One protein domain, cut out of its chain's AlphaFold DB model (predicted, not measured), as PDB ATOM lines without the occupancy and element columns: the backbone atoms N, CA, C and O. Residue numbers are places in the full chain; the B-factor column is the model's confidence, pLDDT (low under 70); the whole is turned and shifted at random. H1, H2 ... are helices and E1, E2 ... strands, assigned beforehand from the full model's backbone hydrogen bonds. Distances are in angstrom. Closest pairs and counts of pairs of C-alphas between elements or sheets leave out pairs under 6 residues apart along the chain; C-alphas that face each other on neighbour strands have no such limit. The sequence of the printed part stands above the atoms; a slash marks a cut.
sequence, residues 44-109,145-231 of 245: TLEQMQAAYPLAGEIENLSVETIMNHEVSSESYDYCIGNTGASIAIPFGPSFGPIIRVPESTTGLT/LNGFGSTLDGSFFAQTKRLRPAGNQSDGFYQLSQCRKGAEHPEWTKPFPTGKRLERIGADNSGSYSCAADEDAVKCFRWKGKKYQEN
ATOM      1  N   THR A  44     -20.001 -23.031 -43.882       87.38
ATOM      2  CA  THR A  44     -19.110 -24.104 -43.398       87.38
ATOM      3  C   THR A  44     -18.247 -23.621 -42.228       87.38
ATOM      4  O   THR A  44     -18.194 -22.421 -41.940       87.38
ATOM      5  N   LEU A  45     -17.517 -24.534 -41.578       87.69
ATOM      6  CA  LEU A  45     -16.558 -24.190 -40.526       87.69
ATOM      7  C   LEU A  45     -15.528 -23.160 -41.015       87.69
ATOM      8  O   LEU A  45     -15.331 -22.132 -40.372       87.69
ATOM      9  N   GLU A  46     -14.917 -23.393 -42.177       89.56
ATOM     10  CA  GLU A  46     -13.880 -22.519 -42.735       89.56
ATOM     11  C   GLU A  46     -14.445 -21.144 -43.104       89.56
ATOM     12  O   GLU A  46     -13.815 -20.115 -42.855       89.56
ATOM     13  N   GLN A  47     -15.658 -21.111 -43.667       89.88
ATOM     14  CA  GLN A  47     -16.345 -19.864 -44.003       89.88
ATOM     15  C   GLN A  47     -16.667 -19.050 -42.748       89.88
ATOM     16  O   GLN A  47     -16.426 -17.842 -42.723       89.88
ATOM     17  N   MET A  48     -17.161 -19.704 -41.697       89.50
ATOM     18  CA  MET A  48     -17.448 -19.057 -40.421       89.50
ATOM     19  C   MET A  48     -16.162 -18.549 -39.759       89.50
ATOM     20  O   MET A  48     -16.111 -17.397 -39.336       89.50
ATOM     21  N   GLN A  49     -15.094 -19.351 -39.732       90.00
ATOM     22  CA  GLN A  49     -13.800 -18.943 -39.174       90.00
ATOM     23  C   GLN A  49     -13.179 -17.753 -39.914       90.00
ATOM     24  O   GLN A  49     -12.527 -16.926 -39.278       90.00
ATOM     25  N   ALA A  50     -13.389 -17.650 -41.229       89.50
ATOM     26  CA  ALA A  50     -12.931 -16.519 -42.032       89.50
ATOM     27  C   ALA A  50     -13.796 -15.258 -41.845       89.50
ATOM     28  O   ALA A  50     -13.274 -14.144 -41.870       89.50
ATOM     29  N   ALA A  51     -15.113 -15.410 -41.666       87.81
ATOM     30  CA  ALA A  51     -16.058 -14.292 -41.561       87.81
ATOM     31  C   ALA A  51     -16.223 -13.736 -40.131       87.81
ATOM     32  O   ALA A  51     -16.616 -12.572 -39.953       87.81
ATOM     33  N   TYR A  52     -15.933 -14.548 -39.112       89.19
ATOM     34  CA  TYR A  52     -16.067 -14.210 -37.697       89.19
ATOM     35  C   TYR A  52     -14.698 -14.329 -37.010       89.19
ATOM     36  O   TYR A  52     -14.203 -15.440 -36.834       89.19
ATOM     37  N   PRO A  53     -14.054 -13.213 -36.621       90.94
ATOM     38  CA  PRO A  53     -12.798 -13.263 -35.879       90.94
ATOM     39  C   PRO A  53     -13.008 -13.795 -34.455       90.94
ATOM     40  O   PRO A  53     -14.114 -13.743 -33.919       90.94
ATOM     41  N   LEU A  54     -11.929 -14.272 -33.827       93.00
ATOM     42  CA  LEU A  54     -11.933 -14.725 -32.432       93.00
ATOM     43  C   LEU A  54     -12.433 -13.630 -31.478       93.00
ATOM     44  O   LEU A  54     -12.023 -12.470 -31.571       93.00
ATOM     45  N   ALA A  55     -13.295 -14.012 -30.537       90.75
ATOM     46  CA  ALA A  55     -13.758 -13.125 -29.474       90.75
ATOM     47  C   ALA A  55     -12.712 -12.877 -28.380       90.75
ATOM     48  O   ALA A  55     -12.763 -11.831 -27.735       90.75
ATOM     49  N   GLY A  56     -11.762 -13.799 -28.226       87.00
ATOM     50  CA  GLY A  56     -10.806 -13.845 -27.125       87.00
ATOM     51  C   GLY A  56     -10.893 -15.185 -26.402       87.00
ATOM     52  O   GLY A  56     -11.479 -16.137 -26.927       87.00
ATOM     53  N   GLU A  57     -10.297 -15.251 -25.215       86.69
ATOM     54  CA  GLU A  57     -10.451 -16.405 -24.333       86.69
ATOM     55  C   GLU A  57     -11.888 -16.505 -23.825       86.69
ATOM     56  O   GLU A  57     -12.577 -15.505 -23.625       86.69
ATOM     57  N   ILE A  58     -12.341 -17.740 -23.641       87.88
ATOM     58  CA  ILE A  58     -13.661 -18.019 -23.093       87.88
ATOM     59  C   ILE A  58     -13.605 -17.746 -21.597       87.88
ATOM     60  O   ILE A  58     -12.757 -18.281 -20.887       87.88
ATOM     61  N   GLU A  59     -14.514 -16.902 -21.129       88.31
ATOM     62  CA  GLU A  59     -14.619 -16.561 -19.720       88.31
ATOM     63  C   GLU A  59     -15.277 -17.691 -18.931       88.31
ATOM     64  O   GLU A  59     -16.364 -18.172 -19.278       88.31
ATOM     65  N   ASN A  60     -14.611 -18.061 -17.839       86.81
ATOM     66  CA  ASN A  60     -15.021 -19.131 -16.947       86.81
ATOM     67  C   ASN A  60     -15.695 -18.585 -15.687       86.81
ATOM     68  O   ASN A  60     -15.342 -17.507 -15.199       86.81
ATOM     69  N   LEU A  61     -16.643 -19.351 -15.148       83.19
ATOM     70  CA  LEU A  61     -17.131 -19.155 -13.789       83.19
ATOM     71  C   LEU A  61     -15.981 -19.369 -12.797       83.19
ATOM     72  O   LEU A  61     -14.973 -20.014 -13.097       83.19
ATOM     73  N   SER A  62     -16.117 -18.806 -11.598       82.62
ATOM     74  CA  SER A  62     -15.106 -19.012 -10.561       82.62
ATOM     75  C   SER A  62     -15.095 -20.476 -10.108       82.62
ATOM     76  O   SER A  62     -16.140 -21.127 -10.084       82.62
ATOM     77  N   VAL A  63     -13.927 -20.991  -9.705       78.88
ATOM     78  CA  VAL A  63     -13.807 -22.354  -9.148       78.88
ATOM     79  C   VAL A  63     -14.734 -22.533  -7.947       78.88
ATOM     80  O   VAL A  63     -15.341 -23.583  -7.794       78.88
ATOM     81  N   GLU A  64     -14.883 -21.501  -7.121       79.50
ATOM     82  CA  GLU A  64     -15.809 -21.516  -5.992       79.50
ATOM     83  C   GLU A  64     -17.263 -21.680  -6.452       79.50
ATOM     84  O   GLU A  64     -17.963 -22.549  -5.947       79.50
ATOM     85  N   THR A  65     -17.701 -20.915  -7.455       75.38
ATOM     86  CA  THR A  65     -19.046 -21.037  -8.044       75.38
ATOM     87  C   THR A  65     -19.274 -22.439  -8.597       75.38
ATOM     88  O   THR A  65     -20.282 -23.069  -8.295       75.38
ATOM     89  N   ILE A  66     -18.310 -22.936  -9.371       71.06
ATOM     90  CA  ILE A  66     -18.327 -24.274  -9.960       71.06
ATOM     91  C   ILE A  66     -18.496 -25.345  -8.875       71.06
ATOM     92  O   ILE A  66     -19.337 -26.225  -9.013       71.06
ATOM     93  N   MET A  67     -17.702 -25.274  -7.805       68.81
ATOM     94  CA  MET A  67     -17.670 -26.309  -6.770       68.81
ATOM     95  C   MET A  67     -18.861 -26.221  -5.810       68.81
ATOM     96  O   MET A  67     -19.363 -27.255  -5.386       68.81
ATOM     97  N   ASN A  68     -19.318 -25.014  -5.468       67.94
ATOM     98  CA  ASN A  68     -20.397 -24.809  -4.495       67.94
ATOM     99  C   ASN A  68     -21.791 -25.011  -5.092       67.94
ATOM    100  O   ASN A  68     -22.710 -25.379  -4.368       67.94
ATOM    101  N   HIS A  69     -21.951 -24.750  -6.389       60.34
ATOM    102  CA  HIS A  69     -23.222 -24.928  -7.095       60.34
ATOM    103  C   HIS A  69     -23.212 -26.136  -8.031       60.34
ATOM    104  O   HIS A  69     -24.149 -26.319  -8.803       60.34
ATOM    105  N   GLU A  70     -22.142 -26.932  -7.976       60.66
ATOM    106  CA  GLU A  70     -21.932 -28.133  -8.781       60.66
ATOM    107  C   GLU A  70     -22.141 -27.898 -10.288       60.66
ATOM    108  O   GLU A  70     -22.540 -28.801 -10.989       60.66
ATOM    109  N   VAL A  71     -21.902 -26.707 -10.838       61.97
ATOM    110  CA  VAL A  71     -22.334 -26.366 -12.210       61.97
ATOM    111  C   VAL A  71     -21.714 -27.300 -13.270       61.97
ATOM    112  O   VAL A  71     -20.504 -27.499 -13.302       61.97
ATOM    113  N   SER A  72     -22.514 -27.825 -14.208       59.94
ATOM    114  CA  SER A  72     -22.048 -28.713 -15.300       59.94
ATOM    115  C   SER A  72     -21.168 -28.033 -16.365       59.94
ATOM    116  O   SER A  72     -20.534 -28.702 -17.192       59.94
ATOM    117  N   SER A  73     -21.127 -26.699 -16.357       69.19
ATOM    118  CA  SER A  73     -20.349 -25.859 -17.264       69.19
ATOM    119  C   SER A  73     -19.272 -25.073 -16.530       69.19
ATOM    120  O   SER A  73     -19.530 -24.463 -15.496       69.19
ATOM    121  N   GLU A  74     -18.071 -25.043 -17.111       75.00
ATOM    122  CA  GLU A  74     -16.964 -24.216 -16.621       75.00
ATOM    123  C   GLU A  74     -17.106 -22.752 -17.061       75.00
ATOM    124  O   GLU A  74     -16.550 -21.864 -16.420       75.00
ATOM    125  N   SER A  75     -17.879 -22.479 -18.120       83.25
ATOM    126  CA  SER A  75     -18.118 -21.123 -18.624       83.25
ATOM    127  C   SER A  75     -19.421 -20.499 -18.138       83.25
ATOM    128  O   SER A  75     -20.362 -21.192 -17.759       83.25
ATOM    129  N   TYR A  76     -19.494 -19.171 -18.269       88.12
ATOM    130  CA  TYR A  76     -20.766 -18.448 -18.293       88.12
ATOM    131  C   TYR A  76     -21.666 -18.949 -19.436       88.12
ATOM    132  O   TYR A  76     -21.175 -19.453 -20.455       88.12
ATOM    133  N   ASP A  77     -22.971 -18.728 -19.289       88.19
ATOM    134  CA  ASP A  77     -23.951 -18.844 -20.368       88.19
ATOM    135  C   ASP A  77     -23.855 -17.624 -21.290       88.19
ATOM    136  O   ASP A  77     -24.177 -16.502 -20.897       88.19
ATOM    137  N   TYR A  78     -23.450 -17.831 -22.540       90.88
ATOM    138  CA  TYR A  78     -23.413 -16.774 -23.547       90.88
ATOM    139  C   TYR A  78     -24.778 -16.623 -24.225       90.88
ATOM    140  O   TYR A  78     -25.154 -17.461 -25.044       90.88
ATOM    141  N   CYS A  79     -25.508 -15.556 -23.900       90.44
ATOM    142  CA  CYS A  79     -26.853 -15.271 -24.395       90.44
ATOM    143  C   CYS A  79     -26.876 -14.939 -25.888       90.44
ATOM    144  O   CYS A  79     -26.184 -14.022 -26.340       90.44
ATOM    145  N   ILE A  80     -27.721 -15.644 -26.639       86.88
ATOM    146  CA  ILE A  80     -27.900 -15.465 -28.082       86.88
ATOM    147  C   ILE A  80     -28.963 -14.389 -28.320       86.88
ATOM    148  O   ILE A  80     -30.168 -14.659 -28.251       86.88
ATOM    149  N   GLY A  81     -28.501 -13.165 -28.585       82.12
ATOM    150  CA  GLY A  81     -29.353 -12.003 -28.831       82.12
ATOM    151  C   GLY A  81     -30.491 -11.883 -27.816       82.12
ATOM    152  O   GLY A  81     -30.267 -11.978 -26.612       82.12
ATOM    153  N   ASN A  82     -31.722 -11.724 -28.309       80.31
ATOM    154  CA  ASN A  82     -32.929 -11.622 -27.474       80.31
ATOM    155  C   ASN A  82     -33.760 -12.916 -27.447       80.31
ATOM    156  O   ASN A  82     -34.928 -12.896 -27.064       80.31
ATOM    157  N   THR A  83     -33.187 -14.040 -27.883       80.62
ATOM    158  CA  THR A  83     -33.916 -15.315 -27.997       80.62
ATOM    159  C   THR A  83     -34.170 -15.976 -26.641       80.62
ATOM    160  O   THR A  83     -35.043 -16.831 -26.529       80.62
ATOM    161  N   GLY A  84     -33.392 -15.598 -25.621       79.88
ATOM    162  CA  GLY A  84     -33.327 -16.278 -24.329       79.88
ATOM    163  C   GLY A  84     -32.569 -17.609 -24.367       79.88
ATOM    164  O   GLY A  84     -32.515 -18.278 -23.344       79.88
ATOM    165  N   ALA A  85     -32.034 -18.024 -25.522       82.50
ATOM    166  CA  ALA A  85     -31.148 -19.178 -25.641       82.50
ATOM    167  C   ALA A  85     -29.718 -18.800 -25.229       82.50
ATOM    168  O   ALA A  85     -29.329 -17.629 -25.301       82.50
ATOM    169  N   SER A  86     -28.903 -19.788 -24.863       84.75
ATOM    170  CA  SER A  86     -27.490 -19.571 -24.538       84.75
ATOM    171  C   SER A  86     -26.577 -20.672 -25.056       84.75
ATOM    172  O   SER A  86     -27.027 -21.740 -25.469       84.75
ATOM    173  N   ILE A  87     -25.273 -20.402 -25.029       86.00
ATOM    174  CA  ILE A  87     -24.220 -21.403 -25.210       86.00
ATOM    175  C   ILE A  87     -23.384 -21.476 -23.936       86.00
ATOM    176  O   ILE A  87     -22.949 -20.439 -23.443       86.00
ATOM    177  N   ALA A  88     -23.100 -22.682 -23.460       84.19
ATOM    178  CA  ALA A  88     -22.209 -22.934 -22.331       84.19
ATOM    179  C   ALA A  88     -21.141 -23.968 -22.695       84.19
ATOM    180  O   ALA A  88     -21.366 -24.843 -23.537       84.19
ATOM    181  N   ILE A  89     -19.977 -23.888 -22.058       79.56
ATOM    182  CA  ILE A  89     -18.880 -24.836 -22.244       79.56
ATOM    183  C   ILE A  89     -18.854 -25.809 -21.058       79.56
ATOM    184  O   ILE A  89     -18.649 -25.367 -19.925       79.56
ATOM    185  N   PRO A  90     -19.077 -27.112 -21.293       72.31
ATOM    186  CA  PRO A  90     -19.057 -28.137 -20.250       72.31
ATOM    187  C   PRO A  90     -17.659 -28.423 -19.702       72.31
ATOM    188  O   PRO A  90     -16.647 -28.130 -20.343       72.31
ATOM    189  N   PHE A  91     -17.620 -29.088 -18.547       63.69
ATOM    190  CA  PHE A  91     -16.384 -29.610 -17.969       63.69
ATOM    191  C   PHE A  91     -15.687 -30.631 -18.868       63.69
ATOM    192  O   PHE A  91     -16.228 -31.684 -19.198       63.69
ATOM    193  N   GLY A  92     -14.415 -30.365 -19.154       60.03
ATOM    194  CA  GLY A  92     -13.496 -31.336 -19.731       60.03
ATOM    195  C   GLY A  92     -13.455 -31.365 -21.268       60.03
ATOM    196  O   GLY A  92     -14.401 -30.998 -21.959       60.03
ATOM    197  N   PRO A  93     -12.334 -31.845 -21.836       54.31
ATOM    198  CA  PRO A  93     -12.060 -31.781 -23.276       54.31
ATOM    199  C   PRO A  93     -12.964 -32.698 -24.120       54.31
ATOM    200  O   PRO A  93     -13.029 -32.576 -25.344       54.31
ATOM    201  N   SER A  94     -13.664 -33.635 -23.475       56.34
ATOM    202  CA  SER A  94     -14.493 -34.649 -24.130       56.34
ATOM    203  C   SER A  94     -15.865 -34.140 -24.566       56.34
ATOM    204  O   SER A  94     -16.546 -34.834 -25.325       56.34
ATOM    205  N   PHE A  95     -16.263 -32.934 -24.161       60.81
ATOM    206  CA  PHE A  95     -17.579 -32.373 -24.453       60.81
ATOM    207  C   PHE A  95     -17.465 -31.106 -25.318       60.81
ATOM    208  O   PHE A  95     -16.516 -30.336 -25.208       60.81
ATOM    209  N   GLY A  96     -18.401 -30.943 -26.257       69.19
ATOM    210  CA  GLY A  96     -18.512 -29.733 -27.079       69.19
ATOM    211  C   GLY A  96     -19.394 -28.676 -26.406       69.19
ATOM    212  O   GLY A  96     -20.016 -28.979 -25.391       69.19
ATOM    213  N   PRO A  97     -19.491 -27.462 -26.970       78.38
ATOM    214  CA  PRO A  97     -20.397 -26.433 -26.478       78.38
ATOM    215  C   PRO A  97     -21.828 -26.955 -26.425       78.38
ATOM    216  O   PRO A  97     -22.302 -27.601 -27.362       78.38
ATOM    217  N   ILE A  98     -22.522 -26.650 -25.339       76.19
ATOM    218  CA  ILE A  98     -23.925 -26.979 -25.142       76.19
ATOM    219  C   ILE A  98     -24.732 -25.747 -25.517       76.19
ATOM    220  O   ILE A  98     -24.506 -24.671 -24.971       76.19
ATOM    221  N   ILE A  99     -25.689 -25.911 -26.423       78.31
ATOM    222  CA  ILE A  99     -26.688 -24.878 -26.687       78.31
ATOM    223  C   ILE A  99     -27.877 -25.160 -25.766       78.31
ATOM    224  O   ILE A  99     -28.431 -26.259 -25.800       78.31
ATOM    225  N   ARG A 100     -28.236 -24.194 -24.923       78.62
ATOM    226  CA  ARG A 100     -29.322 -24.283 -23.944       78.62
ATOM    227  C   ARG A 100     -30.523 -23.483 -24.433       78.62
ATOM    228  O   ARG A 100     -30.372 -22.395 -24.995       78.62
ATOM    229  N   VAL A 101     -31.720 -24.027 -24.244       73.88
ATOM    230  CA  VAL A 101     -32.954 -23.487 -24.836       73.88
ATOM    231  C   VAL A 101     -33.663 -22.492 -23.903       73.88
ATOM    232  O   VAL A 101     -33.547 -22.615 -22.682       73.88
ATOM    233  N   PRO A 102     -34.408 -21.512 -24.456       72.19
ATOM    234  CA  PRO A 102     -35.159 -20.522 -23.678       72.19
ATOM    235  C   PRO A 102     -36.454 -21.065 -23.065       72.19
ATOM    236  O   PRO A 102     -37.076 -20.374 -22.259       72.19
ATOM    237  N   GLU A 103     -36.916 -22.240 -23.509       65.25
ATOM    238  CA  GLU A 103     -38.249 -22.747 -23.189       65.25
ATOM    239  C   GLU A 103     -38.427 -22.924 -21.683       65.25
ATOM    240  O   GLU A 103     -37.675 -23.626 -21.015       65.25
ATOM    241  N   SER A 104     -39.441 -22.249 -21.145       51.97
ATOM    242  CA  SER A 104     -39.612 -22.082 -19.710       51.97
ATOM    243  C   SER A 104     -40.491 -23.141 -19.069       51.97
ATOM    244  O   SER A 104     -40.746 -23.002 -17.892       51.97
ATOM    245  N   THR A 105     -41.040 -24.131 -19.779       49.75
ATOM    246  CA  THR A 105     -42.019 -25.056 -19.178       49.75
ATOM    247  C   THR A 105     -41.844 -26.476 -19.687       49.75
ATOM    248  O   THR A 105     -42.036 -26.749 -20.869       49.75
ATOM    249  N   THR A 106     -41.572 -27.399 -18.771       49.72
ATOM    250  CA  THR A 106     -41.498 -28.841 -19.060       49.72
ATOM    251  C   THR A 106     -42.877 -29.489 -19.239       49.72
ATOM    252  O   THR A 106     -42.988 -30.620 -19.711       49.72
ATOM    253  N   GLY A 107     -43.948 -28.804 -18.810       50.19
ATOM    254  CA  GLY A 107     -45.299 -29.372 -18.744       50.19
ATOM    255  C   GLY A 107     -45.411 -30.583 -17.805       50.19
ATOM    256  O   GLY A 107     -46.379 -31.342 -17.898       50.19
ATOM    257  N   LEU A 108     -44.418 -30.806 -16.938       53.69
ATOM    258  CA  LEU A 108     -44.437 -31.849 -15.922       53.69
ATOM    259  C   LEU A 108     -45.272 -31.396 -14.722       53.69
ATOM    260  O   LEU A 108     -45.226 -30.236 -14.314       53.69
ATOM    261  N   THR A 109     -46.010 -32.343 -14.147       59.00
ATOM    262  CA  THR A 109     -46.644 -32.248 -12.826       59.00
ATOM    263  C   THR A 109     -45.948 -33.237 -11.885       59.00
ATOM    264  O   THR A 109     -45.368 -34.207 -12.385       59.00
ATOM    265  N   LEU A 145     -43.244 -27.051 -13.506       45.56
ATOM    266  CA  LEU A 145     -41.771 -27.033 -13.516       45.56
ATOM    267  C   LEU A 145     -41.273 -26.177 -14.677       45.56
ATOM    268  O   LEU A 145     -41.418 -26.567 -15.847       45.56
ATOM    269  N   ASN A 146     -40.587 -25.087 -14.339       44.38
ATOM    270  CA  ASN A 146     -39.812 -24.304 -15.295       44.38
ATOM    271  C   ASN A 146     -38.407 -24.878 -15.559       44.38
ATOM    272  O   ASN A 146     -37.571 -24.190 -16.135       44.38
ATOM    273  N   GLY A 147     -38.168 -26.126 -15.134       42.59
ATOM    274  CA  GLY A 147     -36.908 -26.865 -15.213       42.59
ATOM    275  C   GLY A 147     -36.801 -27.886 -14.078       42.59
ATOM    276  O   GLY A 147     -37.480 -27.743 -13.072       42.59
ATOM    277  N   PHE A 148     -35.988 -28.925 -14.245       38.75
ATOM    278  CA  PHE A 148     -35.626 -29.914 -13.226       38.75
ATOM    279  C   PHE A 148     -34.247 -29.574 -12.650       38.75
ATOM    280  O   PHE A 148     -33.293 -29.570 -13.418       38.75
ATOM    281  N   GLY A 149     -34.133 -29.343 -11.343       43.56
ATOM    282  CA  GLY A 149     -32.875 -29.426 -10.581       43.56
ATOM    283  C   GLY A 149     -33.119 -30.307  -9.345       43.56
ATOM    284  O   GLY A 149     -34.266 -30.432  -8.930       43.56
ATOM    285  N   SER A 150     -32.168 -31.004  -8.728       40.84
ATOM    286  CA  SER A 150     -30.725 -31.112  -8.910       40.84
ATOM    287  C   SER A 150     -30.337 -32.602  -8.902       40.84
ATOM    288  O   SER A 150     -30.791 -33.390  -8.073       40.84
ATOM    289  N   THR A 151     -29.467 -33.019  -9.815       36.38
ATOM    290  CA  THR A 151     -28.569 -34.143  -9.528       36.38
ATOM    291  C   THR A 151     -27.174 -33.690  -9.902       36.38
ATOM    292  O   THR A 151     -26.876 -33.613 -11.088       36.38
ATOM    293  N   LEU A 152     -26.344 -33.381  -8.905       35.78
ATOM    294  CA  LEU A 152     -24.893 -33.191  -9.025       35.78
ATOM    295  C   LEU A 152     -24.386 -32.113 -10.007       35.78
ATOM    296  O   LEU A 152     -23.194 -32.136 -10.309       35.78
ATOM    297  N   ASP A 153     -25.236 -31.233 -10.565       38.22
ATOM    298  CA  ASP A 153     -24.818 -30.448 -11.741       38.22
ATOM    299  C   ASP A 153     -25.285 -28.969 -11.850       38.22
ATOM    300  O   ASP A 153     -24.997 -28.311 -12.861       38.22
ATOM    301  N   GLY A 154     -26.022 -28.431 -10.866       42.91
ATOM    302  CA  GLY A 154     -26.493 -27.030 -10.856       42.91
ATOM    303  C   GLY A 154     -27.275 -26.567 -12.100       42.91
ATOM    304  O   GLY A 154     -27.474 -25.367 -12.292       42.91
ATOM    305  N   SER A 155     -27.679 -27.486 -12.985       46.31
ATOM    306  CA  SER A 155     -28.240 -27.188 -14.302       46.31
ATOM    307  C   SER A 155     -29.692 -27.633 -14.360       46.31
ATOM    308  O   SER A 155     -30.035 -28.756 -14.003       46.31
ATOM    309  N   PHE A 156     -30.565 -26.752 -14.849       51.78
ATOM    310  CA  PHE A 156     -31.987 -27.055 -14.941       51.78
ATOM    311  C   PHE A 156     -32.295 -27.762 -16.258       51.78
ATOM    312  O   PHE A 156     -31.994 -27.231 -17.325       51.78
ATOM    313  N   PHE A 157     -32.898 -28.949 -16.211       54.78
ATOM    314  CA  PHE A 157     -33.265 -29.706 -17.411       54.78
ATOM    315  C   PHE A 157     -34.756 -29.587 -17.739       54.78
ATOM    316  O   PHE A 157     -35.605 -29.656 -16.856       54.78
ATOM    317  N   ALA A 158     -35.102 -29.488 -19.018       50.47
ATOM    318  CA  ALA A 158     -36.458 -29.676 -19.510       50.47
ATOM    319  C   ALA A 158     -36.589 -30.968 -20.313       50.47
ATOM    320  O   ALA A 158     -35.764 -31.266 -21.177       50.47
ATOM    321  N   GLN A 159     -37.648 -31.732 -20.037       48.38
ATOM    322  CA  GLN A 159     -38.013 -32.900 -20.831       48.38
ATOM    323  C   GLN A 159     -38.781 -32.443 -22.075       48.38
ATOM    324  O   GLN A 159     -39.759 -31.702 -21.979       48.38
ATOM    325  N   THR A 160     -38.383 -32.930 -23.244       44.50
ATOM    326  CA  THR A 160     -39.200 -32.827 -24.457       44.50
ATOM    327  C   THR A 160     -39.056 -34.085 -25.305       44.50
ATOM    328  O   THR A 160     -38.104 -34.864 -25.175       44.50
ATOM    329  N   LYS A 161     -40.032 -34.307 -26.184       42.78
ATOM    330  CA  LYS A 161     -40.021 -35.418 -27.133       42.78
ATOM    331  C   LYS A 161     -39.070 -35.076 -28.272       42.78
ATOM    332  O   LYS A 161     -39.375 -34.225 -29.105       42.78
ATOM    333  N   ARG A 162     -37.922 -35.751 -28.343       43.22
ATOM    334  CA  ARG A 162     -36.994 -35.585 -29.466       43.22
ATOM    335  C   ARG A 162     -37.415 -36.489 -30.619       43.22
ATOM    336  O   ARG A 162     -37.568 -37.693 -30.431       43.22
ATOM    337  N   LEU A 163     -37.528 -35.931 -31.823       34.97
ATOM    338  CA  LEU A 163     -37.520 -36.719 -33.055       34.97
ATOM    339  C   LEU A 163     -36.078 -37.167 -33.318       34.97
ATOM    340  O   LEU A 163     -35.205 -36.332 -33.555       34.97
ATOM    341  N   ARG A 164     -35.796 -38.473 -33.256       42.09
ATOM    342  CA  ARG A 164     -34.522 -38.992 -33.773       42.09
ATOM    343  C   ARG A 164     -34.529 -38.932 -35.307       42.09
ATOM    344  O   ARG A 164     -35.602 -39.063 -35.899       42.09
ATOM    345  N   PRO A 165     -33.356 -38.854 -35.966       35.97
ATOM    346  CA  PRO A 165     -33.246 -38.916 -37.429       35.97
ATOM    347  C   PRO A 165     -33.922 -40.148 -38.068       35.97
ATOM    348  O   PRO A 165     -34.264 -40.124 -39.243       35.97
ATOM    349  N   ALA A 166     -34.165 -41.208 -37.286       36.06
ATOM    350  CA  ALA A 166     -34.865 -42.424 -37.701       36.06
ATOM    351  C   ALA A 166     -36.397 -42.408 -37.468       36.06
ATOM    352  O   ALA A 166     -37.036 -43.451 -37.561       36.06
ATOM    353  N   GLY A 167     -36.998 -41.270 -37.105       32.72
ATOM    354  CA  GLY A 167     -38.447 -41.145 -36.874       32.72
ATOM    355  C   GLY A 167     -38.949 -41.679 -35.525       32.72
ATOM    356  O   GLY A 167     -40.110 -41.472 -35.179       32.72
ATOM    357  N   ASN A 168     -38.084 -42.305 -34.721       35.00
ATOM    358  CA  ASN A 168     -38.427 -42.731 -33.367       35.00
ATOM    359  C   ASN A 168     -38.385 -41.542 -32.402       35.00
ATOM    360  O   ASN A 168     -37.377 -40.834 -32.317       35.00
ATOM    361  N   GLN A 169     -39.472 -41.340 -31.656       39.47
ATOM    362  CA  GLN A 169     -39.490 -40.407 -30.535       39.47
ATOM    363  C   GLN A 169     -38.773 -41.050 -29.349       39.47
ATOM    364  O   GLN A 169     -39.091 -42.175 -28.973       39.47
ATOM    365  N   SER A 170     -37.808 -40.347 -28.766       42.09
ATOM    366  CA  SER A 170     -37.268 -40.709 -27.455       42.09
ATOM    367  C   SER A 170     -37.374 -39.524 -26.519       42.09
ATOM    368  O   SER A 170     -37.159 -38.385 -26.944       42.09
ATOM    369  N   ASP A 171     -37.656 -39.805 -25.253       45.88
ATOM    370  CA  ASP A 171     -37.592 -38.801 -24.201       45.88
ATOM    371  C   ASP A 171     -36.157 -38.272 -24.120       45.88
ATOM    372  O   ASP A 171     -35.193 -39.041 -24.074       45.88
ATOM    373  N   GLY A 172     -36.012 -36.953 -24.222       48.19
ATOM    374  CA  GLY A 172     -34.732 -36.265 -24.147       48.19
ATOM    375  C   GLY A 172     -34.803 -35.134 -23.135       48.19
ATOM    376  O   GLY A 172     -35.834 -34.474 -23.006       48.19
ATOM    377  N   PHE A 173     -33.692 -34.908 -22.443       53.09
ATOM    378  CA  PHE A 173     -33.512 -33.774 -21.547       53.09
ATOM    379  C   PHE A 173     -32.679 -32.702 -22.251       53.09
ATOM    380  O   PHE A 173     -31.669 -33.022 -22.879       53.09
ATOM    381  N   TYR A 174     -33.100 -31.445 -22.152       56.62
ATOM    382  CA  TYR A 174     -32.359 -30.281 -22.634       56.62
ATOM    383  C   TYR A 174     -32.007 -29.414 -21.441       56.62
ATOM    384  O   TYR A 174     -32.855 -29.186 -20.586       56.62
ATOM    385  N   GLN A 175     -30.781 -28.904 -21.391       69.38
ATOM    386  CA  GLN A 175     -30.437 -27.884 -20.409       69.38
ATOM    387  C   GLN A 175     -31.121 -26.562 -20.759       69.38
ATOM    388  O   GLN A 175     -31.146 -26.139 -21.921       69.38
ATOM    389  N   LEU A 176     -31.672 -25.919 -19.741       73.12
ATOM    390  CA  LEU A 176     -32.336 -24.635 -19.839       73.12
ATOM    391  C   LEU A 176     -31.336 -23.500 -19.728       73.12
ATOM    392  O   LEU A 176     -30.387 -23.544 -18.947       73.12
ATOM    393  N   SER A 177     -31.563 -22.477 -20.540       79.06
ATOM    394  CA  SER A 177     -30.688 -21.319 -20.600       79.06
ATOM    395  C   SER A 177     -30.812 -20.459 -19.347       79.06
ATOM    396  O   SER A 177     -31.925 -20.120 -18.940       79.06
ATOM    397  N   GLN A 178     -29.690 -20.003 -18.792       79.94
ATOM    398  CA  GLN A 178     -29.695 -18.957 -17.759       79.94
ATOM    399  C   GLN A 178     -30.053 -17.569 -18.328       79.94
ATOM    400  O   GLN A 178     -30.343 -16.641 -17.582       79.94
ATOM    401  N   CYS A 179     -30.117 -17.423 -19.656       84.25
ATOM    402  CA  CYS A 179     -30.548 -16.197 -20.334       84.25
ATOM    403  C   CYS A 179     -32.073 -16.082 -20.479       84.25
ATOM    404  O   CYS A 179     -32.573 -15.079 -21.000       84.25
ATOM    405  N   ARG A 180     -32.833 -17.096 -20.047       80.50
ATOM    406  CA  ARG A 180     -34.298 -17.059 -20.076       80.50
ATOM    407  C   ARG A 180     -34.848 -16.145 -18.983       80.50
ATOM    408  O   ARG A 180     -34.247 -15.939 -17.931       80.50
ATOM    409  N   LYS A 181     -36.049 -15.616 -19.206       76.38
ATOM    410  CA  LYS A 181     -36.741 -14.815 -18.193       76.38
ATOM    411  C   LYS A 181     -37.056 -15.680 -16.967       76.38
ATOM    412  O   LYS A 181     -37.688 -16.720 -17.112       76.38
ATOM    413  N   GLY A 182     -36.682 -15.207 -15.778       70.38
ATOM    414  CA  GLY A 182     -36.894 -15.946 -14.527       70.38
ATOM    415  C   GLY A 182     -35.909 -17.098 -14.316       70.38
ATOM    416  O   GLY A 182     -36.222 -18.009 -13.562       70.38
ATOM    417  N   ALA A 183     -34.760 -17.069 -15.002       72.94
ATOM    418  CA  ALA A 183     -33.643 -17.952 -14.705       72.94
ATOM    419  C   ALA A 183     -33.209 -17.838 -13.239       72.94
ATOM    420  O   ALA A 183     -33.349 -16.783 -12.621       72.94
ATOM    421  N   GLU A 184     -32.667 -18.929 -12.718       70.31
ATOM    422  CA  GLU A 184     -32.237 -19.055 -11.330       70.31
ATOM    423  C   GLU A 184     -30.938 -18.293 -11.074       70.31
ATOM    424  O   GLU A 184     -30.796 -17.672 -10.026       70.31
ATOM    425  N   HIS A 185     -30.036 -18.287 -12.059       73.88
ATOM    426  CA  HIS A 185     -28.733 -17.636 -11.978       73.88
ATOM    427  C   HIS A 185     -28.489 -16.697 -13.170       73.88
ATOM    428  O   HIS A 185     -27.599 -16.940 -13.996       73.88
ATOM    429  N   PRO A 186     -29.259 -15.597 -13.295       77.25
ATOM    430  CA  PRO A 186     -29.032 -14.600 -14.340       77.25
ATOM    431  C   PRO A 186     -27.641 -13.951 -14.232       77.25
ATOM    432  O   PRO A 186     -27.098 -13.486 -15.235       77.25
ATOM    433  N   GLU A 187     -27.025 -13.948 -13.049       80.94
ATOM    434  CA  GLU A 187     -25.656 -13.489 -12.812       80.94
ATOM    435  C   GLU A 187     -24.577 -14.389 -13.440       80.94
ATOM    436  O   GLU A 187     -23.435 -13.952 -13.587       80.94
ATOM    437  N   TRP A 188     -24.915 -15.611 -13.869       86.19
ATOM    438  CA  TRP A 188     -24.009 -16.517 -14.596       86.19
ATOM    439  C   TRP A 188     -24.119 -16.381 -16.113       86.19
ATOM    440  O   TRP A 188     -23.686 -17.259 -16.864       86.19
ATOM    441  N   THR A 189     -24.653 -15.259 -16.587       89.31
ATOM    442  CA  THR A 189     -24.808 -14.987 -18.014       89.31
ATOM    443  C   THR A 189     -23.878 -13.889 -18.511       89.31
ATOM    444  O   THR A 189     -23.478 -12.979 -17.782       89.31
ATOM    445  N   LYS A 190     -23.544 -13.966 -19.798       91.88
ATOM    446  CA  LYS A 190     -22.840 -12.928 -20.555       91.88
ATOM    447  C   LYS A 190     -23.484 -12.778 -21.930       91.88
ATOM    448  O   LYS A 190     -23.993 -13.755 -22.468       91.88
ATOM    449  N   PRO A 191     -23.449 -11.596 -22.560       91.50
ATOM    450  CA  PRO A 191     -23.865 -11.485 -23.953       91.50
ATOM    451  C   PRO A 191     -22.929 -12.304 -24.852       91.50
ATOM    452  O   PRO A 191     -21.706 -12.258 -24.687       91.50
ATOM    453  N   PHE A 192     -23.476 -13.022 -25.836       91.38
ATOM    454  CA  PHE A 192     -22.645 -13.625 -26.873       91.38
ATOM    455  C   PHE A 192     -21.920 -12.519 -27.666       91.38
ATOM    456  O   PHE A 192     -22.547 -11.515 -28.032       91.38
ATOM    457  N   PRO A 193     -20.616 -12.665 -27.974       89.25
ATOM    458  CA  PRO A 193     -19.854 -11.665 -28.720       89.25
ATOM    459  C   PRO A 193     -20.264 -11.644 -30.204       89.25
ATOM    460  O   PRO A 193     -19.588 -12.203 -31.067       89.25
ATOM    461  N   THR A 194     -21.390 -10.991 -30.496       83.19
ATOM    462  CA  THR A 194     -21.999 -10.917 -31.834       83.19
ATOM    463  C   THR A 194     -21.001 -10.411 -32.876       83.19
ATOM    464  O   THR A 194     -20.225  -9.482 -32.632       83.19
ATOM    465  N   GLY A 195     -20.986 -11.043 -34.051       82.81
ATOM    466  CA  GLY A 195     -20.038 -10.726 -35.122       82.81
ATOM    467  C   GLY A 195     -18.615 -11.262 -34.907       82.81
ATOM    468  O   GLY A 195     -17.777 -11.086 -35.799       82.81
ATOM    469  N   LYS A 196     -18.362 -11.945 -33.784       89.56
ATOM    470  CA  LYS A 196     -17.158 -12.729 -33.476       89.56
ATOM    471  C   LYS A 196     -17.528 -14.199 -33.228       89.56
ATOM    472  O   LYS A 196     -18.702 -14.565 -33.250       89.56
ATOM    473  N   ARG A 197     -16.522 -15.044 -33.007       91.75
ATOM    474  CA  ARG A 197     -16.694 -16.464 -32.668       91.75
ATOM    475  C   ARG A 197     -15.987 -16.838 -31.369       91.75
ATOM    476  O   ARG A 197     -14.878 -16.368 -31.103       91.75
ATOM    477  N   LEU A 198     -16.615 -17.720 -30.601       91.19
ATOM    478  CA  LEU A 198     -15.987 -18.467 -29.515       91.19
ATOM    479  C   LEU A 198     -15.363 -19.725 -30.110       91.19
ATOM    480  O   LEU A 198     -16.009 -20.421 -30.888       91.19
ATOM    481  N   GLU A 199     -14.117 -20.029 -29.775       90.12
ATOM    482  CA  GLU A 199     -13.447 -21.225 -30.281       90.12
ATOM    483  C   GLU A 199     -12.480 -21.775 -29.252       90.12
ATOM    484  O   GLU A 199     -11.776 -21.028 -28.573       90.12
ATOM    485  N   ARG A 200     -12.423 -23.103 -29.197       86.88
ATOM    486  CA  ARG A 200     -11.417 -23.850 -28.455       86.88
ATOM    487  C   ARG A 200     -10.816 -24.875 -29.393       86.88
ATOM    488  O   ARG A 200     -11.539 -25.629 -30.041       86.88
ATOM    489  N   ILE A 201      -9.492 -24.919 -29.431       84.94
ATOM    490  CA  ILE A 201      -8.750 -25.981 -30.104       84.94
ATOM    491  C   ILE A 201      -8.308 -26.958 -29.021       84.94
ATOM    492  O   ILE A 201      -7.535 -26.592 -28.136       84.94
ATOM    493  N   GLY A 202      -8.848 -28.173 -29.042       74.88
ATOM    494  CA  GLY A 202      -8.428 -29.204 -28.101       74.88
ATOM    495  C   GLY A 202      -7.042 -29.741 -28.445       74.88
ATOM    496  O   GLY A 202      -6.577 -29.650 -29.588       74.88
ATOM    497  N   ALA A 203      -6.360 -30.290 -27.439       68.44
ATOM    498  CA  ALA A 203      -5.082 -30.962 -27.653       68.44
ATOM    499  C   ALA A 203      -5.294 -32.102 -28.660       68.44
ATOM    500  O   ALA A 203      -6.255 -32.832 -28.500       68.44
ATOM    501  N   ASP A 204      -4.441 -32.200 -29.689       67.06
ATOM    502  CA  ASP A 204      -4.549 -33.132 -30.834       67.06
ATOM    503  C   ASP A 204      -5.709 -32.893 -31.830       67.06
ATOM    504  O   ASP A 204      -5.965 -33.711 -32.719       67.06
ATOM    505  N   ASN A 205      -6.351 -31.721 -31.756       63.22
ATOM    506  CA  ASN A 205      -7.589 -31.380 -32.460       63.22
ATOM    507  C   ASN A 205      -8.804 -32.222 -32.046       63.22
ATOM    508  O   ASN A 205      -9.823 -32.118 -32.724       63.22
ATOM    509  N   SER A 206      -8.750 -33.044 -30.996       64.12
ATOM    510  CA  SER A 206      -9.945 -33.675 -30.428       64.12
ATOM    511  C   SER A 206     -10.751 -32.686 -29.594       64.12
ATOM    512  O   SER A 206     -10.210 -31.879 -28.849       64.12
ATOM    513  N   GLY A 207     -12.078 -32.719 -29.740       68.81
ATOM    514  CA  GLY A 207     -12.963 -31.853 -28.961       68.81
ATOM    515  C   GLY A 207     -12.903 -30.369 -29.336       68.81
ATOM    516  O   GLY A 207     -13.509 -29.558 -28.640       68.81
ATOM    517  N   SER A 208     -12.229 -30.010 -30.433       83.88
ATOM    518  CA  SER A 208     -12.200 -28.638 -30.932       83.88
ATOM    519  C   SER A 208     -13.589 -28.187 -31.365       83.88
ATOM    520  O   SER A 208     -14.356 -28.975 -31.922       83.88
ATOM    521  N   TYR A 209     -13.906 -26.919 -31.141       86.88
ATOM    522  CA  TYR A 209     -15.172 -26.338 -31.561       86.88
ATOM    523  C   TYR A 209     -15.036 -24.872 -31.926       86.88
ATOM    524  O   TYR A 209     -14.131 -24.183 -31.467       86.88
ATOM    525  N   SER A 210     -15.999 -24.385 -32.697       90.06
ATOM    526  CA  SER A 210     -16.130 -22.985 -33.073       90.06
ATOM    527  C   SER A 210     -17.613 -22.657 -33.123       90.06
ATOM    528  O   SER A 210     -18.368 -23.365 -33.786       90.06
ATOM    529  N   CYS A 211     -18.031 -21.620 -32.410       89.50
ATOM    530  CA  CYS A 211     -19.401 -21.132 -32.382       89.50
ATOM    531  C   CYS A 211     -19.417 -19.656 -32.747       89.50
ATOM    532  O   CYS A 211     -18.656 -18.873 -32.181       89.50
ATOM    533  N   ALA A 212     -20.315 -19.265 -33.636       90.44
ATOM    534  CA  ALA A 212     -20.682 -17.874 -33.851       90.44
ATOM    535  C   ALA A 212     -22.189 -17.720 -33.646       90.44
ATOM    536  O   ALA A 212     -22.946 -18.689 -33.745       90.44
ATOM    537  N   ALA A 213     -22.608 -16.501 -33.335       84.88
ATOM    538  CA  ALA A 213     -24.007 -16.137 -33.244       84.88
ATOM    539  C   ALA A 213     -24.225 -14.747 -33.849       84.88
ATOM    540  O   ALA A 213     -23.363 -13.865 -33.743       84.88
ATOM    541  N   ASP A 214     -25.390 -14.595 -34.466       76.69
ATOM    542  CA  ASP A 214     -25.996 -13.328 -34.863       76.69
ATOM    543  C   ASP A 214     -27.222 -13.064 -33.953       76.69
ATOM    544  O   ASP A 214     -27.444 -13.788 -32.981       76.69
ATOM    545  N   GLU A 215     -28.016 -12.022 -34.227       71.12
ATOM    546  CA  GLU A 215     -29.098 -11.560 -33.332       71.12
ATOM    547  C   GLU A 215     -30.156 -12.627 -32.989       71.12
ATOM    548  O   GLU A 215     -30.724 -12.601 -31.895       71.12
ATOM    549  N   ASP A 216     -30.425 -13.565 -33.896       71.06
ATOM    550  CA  ASP A 216     -31.470 -14.586 -33.758       71.06
ATOM    551  C   ASP A 216     -30.990 -16.015 -34.061       71.06
ATOM    552  O   ASP A 216     -31.766 -16.968 -33.968       71.06
ATOM    553  N   ALA A 217     -29.716 -16.187 -34.412       73.50
ATOM    554  CA  ALA A 217     -29.183 -17.453 -34.889       73.50
ATOM    555  C   ALA A 217     -27.837 -17.776 -34.249       73.50
ATOM    556  O   ALA A 217     -26.997 -16.908 -34.037       73.50
ATOM    557  N   VAL A 218     -27.608 -19.063 -34.021       81.69
ATOM    558  CA  VAL A 218     -26.335 -19.608 -33.561       81.69
ATOM    559  C   VAL A 218     -25.915 -20.744 -34.477       81.69
ATOM    560  O   VAL A 218     -26.744 -21.557 -34.893       81.69
ATOM    561  N   LYS A 219     -24.620 -20.817 -34.775       85.88
ATOM    562  CA  LYS A 219     -24.022 -21.952 -35.468       85.88
ATOM    563  C   LYS A 219     -22.761 -22.391 -34.754       85.88
ATOM    564  O   LYS A 219     -21.881 -21.578 -34.482       85.88
ATOM    565  N   CYS A 220     -22.686 -23.684 -34.479       85.44
ATOM    566  CA  CYS A 220     -21.561 -24.315 -33.819       85.44
ATOM    567  C   CYS A 220     -21.078 -25.510 -34.629       85.44
ATOM    568  O   CYS A 220     -21.856 -26.362 -35.055       85.44
ATOM    569  N   PHE A 221     -19.766 -25.602 -34.757       85.62
ATOM    570  CA  PHE A 221     -19.071 -26.758 -35.285       85.62
ATOM    571  C   PHE A 221     -18.238 -27.385 -34.190       85.62
ATOM    572  O   PHE A 221     -17.612 -26.674 -33.405       85.62
ATOM    573  N   ARG A 222     -18.153 -28.711 -34.200       81.62
ATOM    574  CA  ARG A 222     -17.174 -29.475 -33.426       81.62
ATOM    575  C   ARG A 222     -16.419 -30.397 -34.360       81.62
ATOM    576  O   ARG A 222     -17.014 -30.960 -35.277       81.62
ATOM    577  N   TRP A 223     -15.127 -30.582 -34.137       79.19
ATOM    578  CA  TRP A 223     -14.314 -31.439 -34.988       79.19
ATOM    579  C   TRP A 223     -13.268 -32.242 -34.226       79.19
ATOM    580  O   TRP A 223     -12.917 -31.947 -33.084       79.19
ATOM    581  N   LYS A 224     -12.805 -33.300 -34.901       75.06
ATOM    582  CA  LYS A 224     -11.653 -34.126 -34.540       75.06
ATOM    583  C   LYS A 224     -10.794 -34.338 -35.781       75.06
ATOM    584  O   LYS A 224     -11.214 -34.991 -36.741       75.06
ATOM    585  N   GLY A 225      -9.594 -33.762 -35.789       73.00
ATOM    586  CA  GLY A 225      -8.744 -33.751 -36.983       73.00
ATOM    587  C   GLY A 225      -9.452 -33.086 -38.173       73.00
ATOM    588  O   GLY A 225      -9.835 -31.927 -38.086       73.00
ATOM    589  N   LYS A 226      -9.637 -33.817 -39.283       69.56
ATOM    590  CA  LYS A 226     -10.305 -33.312 -40.506       69.56
ATOM    591  C   LYS A 226     -11.820 -33.530 -40.543       69.56
ATOM    592  O   LYS A 226     -12.470 -33.096 -41.488       69.56
ATOM    593  N   LYS A 227     -12.379 -34.262 -39.582       71.88
ATOM    594  CA  LYS A 227     -13.802 -34.588 -39.568       71.88
ATOM    595  C   LYS A 227     -14.531 -33.633 -38.620       71.88
ATOM    596  O   LYS A 227     -14.129 -33.526 -37.462       71.88
ATOM    597  N   TYR A 228     -15.600 -32.990 -39.084       69.69
ATOM    598  CA  TYR A 228     -16.417 -32.075 -38.284       69.69
ATOM    599  C   TYR A 228     -17.903 -32.440 -38.324       69.69
ATOM    600  O   TYR A 228     -18.354 -33.147 -39.224       69.69
ATOM    601  N   GLN A 229     -18.646 -31.956 -37.334       71.38
ATOM    602  CA  GLN A 229     -20.100 -32.019 -37.240       71.38
ATOM    603  C   GLN A 229     -20.645 -30.623 -36.931       71.38
ATOM    604  O   GLN A 229     -20.016 -29.843 -36.211       71.38
ATOM    605  N   GLU A 230     -21.805 -30.324 -37.500       74.50
ATOM    606  CA  GLU A 230     -22.600 -29.130 -37.220       74.50
ATOM    607  C   GLU A 230     -23.624 -29.436 -36.121       74.50
ATOM    608  O   GLU A 230     -24.035 -30.586 -35.948       74.50
ATOM    609  N   ASN A 231     -24.046 -28.415 -35.378       68.81
ATOM    610  CA  ASN A 231     -25.136 -28.550 -34.424       68.81
ATOM    611  C   ASN A 231     -26.453 -28.897 -35.137       68.81
ATOM    612  O   ASN A 231     -27.067 -28.039 -35.764       68.81
TER     613      ASN A 231
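Overview. This is residues 44 to 109 and 145 to 231 of the 245 residues of an uncharacterized protein of Mobiluncus mulieris (UniProt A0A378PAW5). With little regular structure, a small twisted sheet, E3-E2-E1-E6, mixed, sits between an antiparallel sheet, E7-E8-E9-E10, with H1 over one face, and a hairpin arm, E4-E5. The printed part has 153 residues, 60 in named elements, ordered H1, H2, E1 to E10. It is mixed in class and compact, with radius of gyration of the C-alphas 15.6 A, spanning 47 by 42 by 30 A.

Arrangement. E7, residues 197 to 200, E8, 208 to 213, E9, 218 to 224, and E10, 227 to 230, form a meander, each strand the antiparallel neighbour of the one before; within hydrogen-bond range are N 198 and O 211, 2.8 A, N 210 and O 221, 2.9 A, and N 222 and O 229, 3.0 A. H1, residues 45 to 51, is on this sheet, height over the sheet 9.3 A; its closest C-alphas to E8 are Met 48 and Ala 212, 7.4 A. E1, 77 to 79, E2, 86 to 88, and E3, 98 to 100, form another meander, with N 87 and O 78 at 2.9 A and N 88 and O 98 at 2.9 A. E6, 189 to 191, is parallel to E1, with N 190 and O 77 at 2.8 A. E4, 157 to 163, and E5, 169 to 175, form a hairpin, with N 160 and O 172 at 3.0 A. The closest C-alphas of E3 and E5 are Arg 100 and Gln 175, 5.2 A. H2, 63 to 68, is not on either four-stranded sheet. H1 and H2 have every O i to N i+4 pair within range.

Along the chain. E9 is 20.7 A long and E5 18.5 A. H1 begins at C-alpha 45 (-16.558, -24.190, -40.526); E10 ends at C-alpha 230 (-22.600, -29.130, -37.220).

Size, cuts and confidence. Residues 110 to 144 are cut out, with C-alphas 109 and 145 7.2 A apart. Links H1 to H2 and E5 to E6 are long. Residues under pLDDT 70 include 145 to 175.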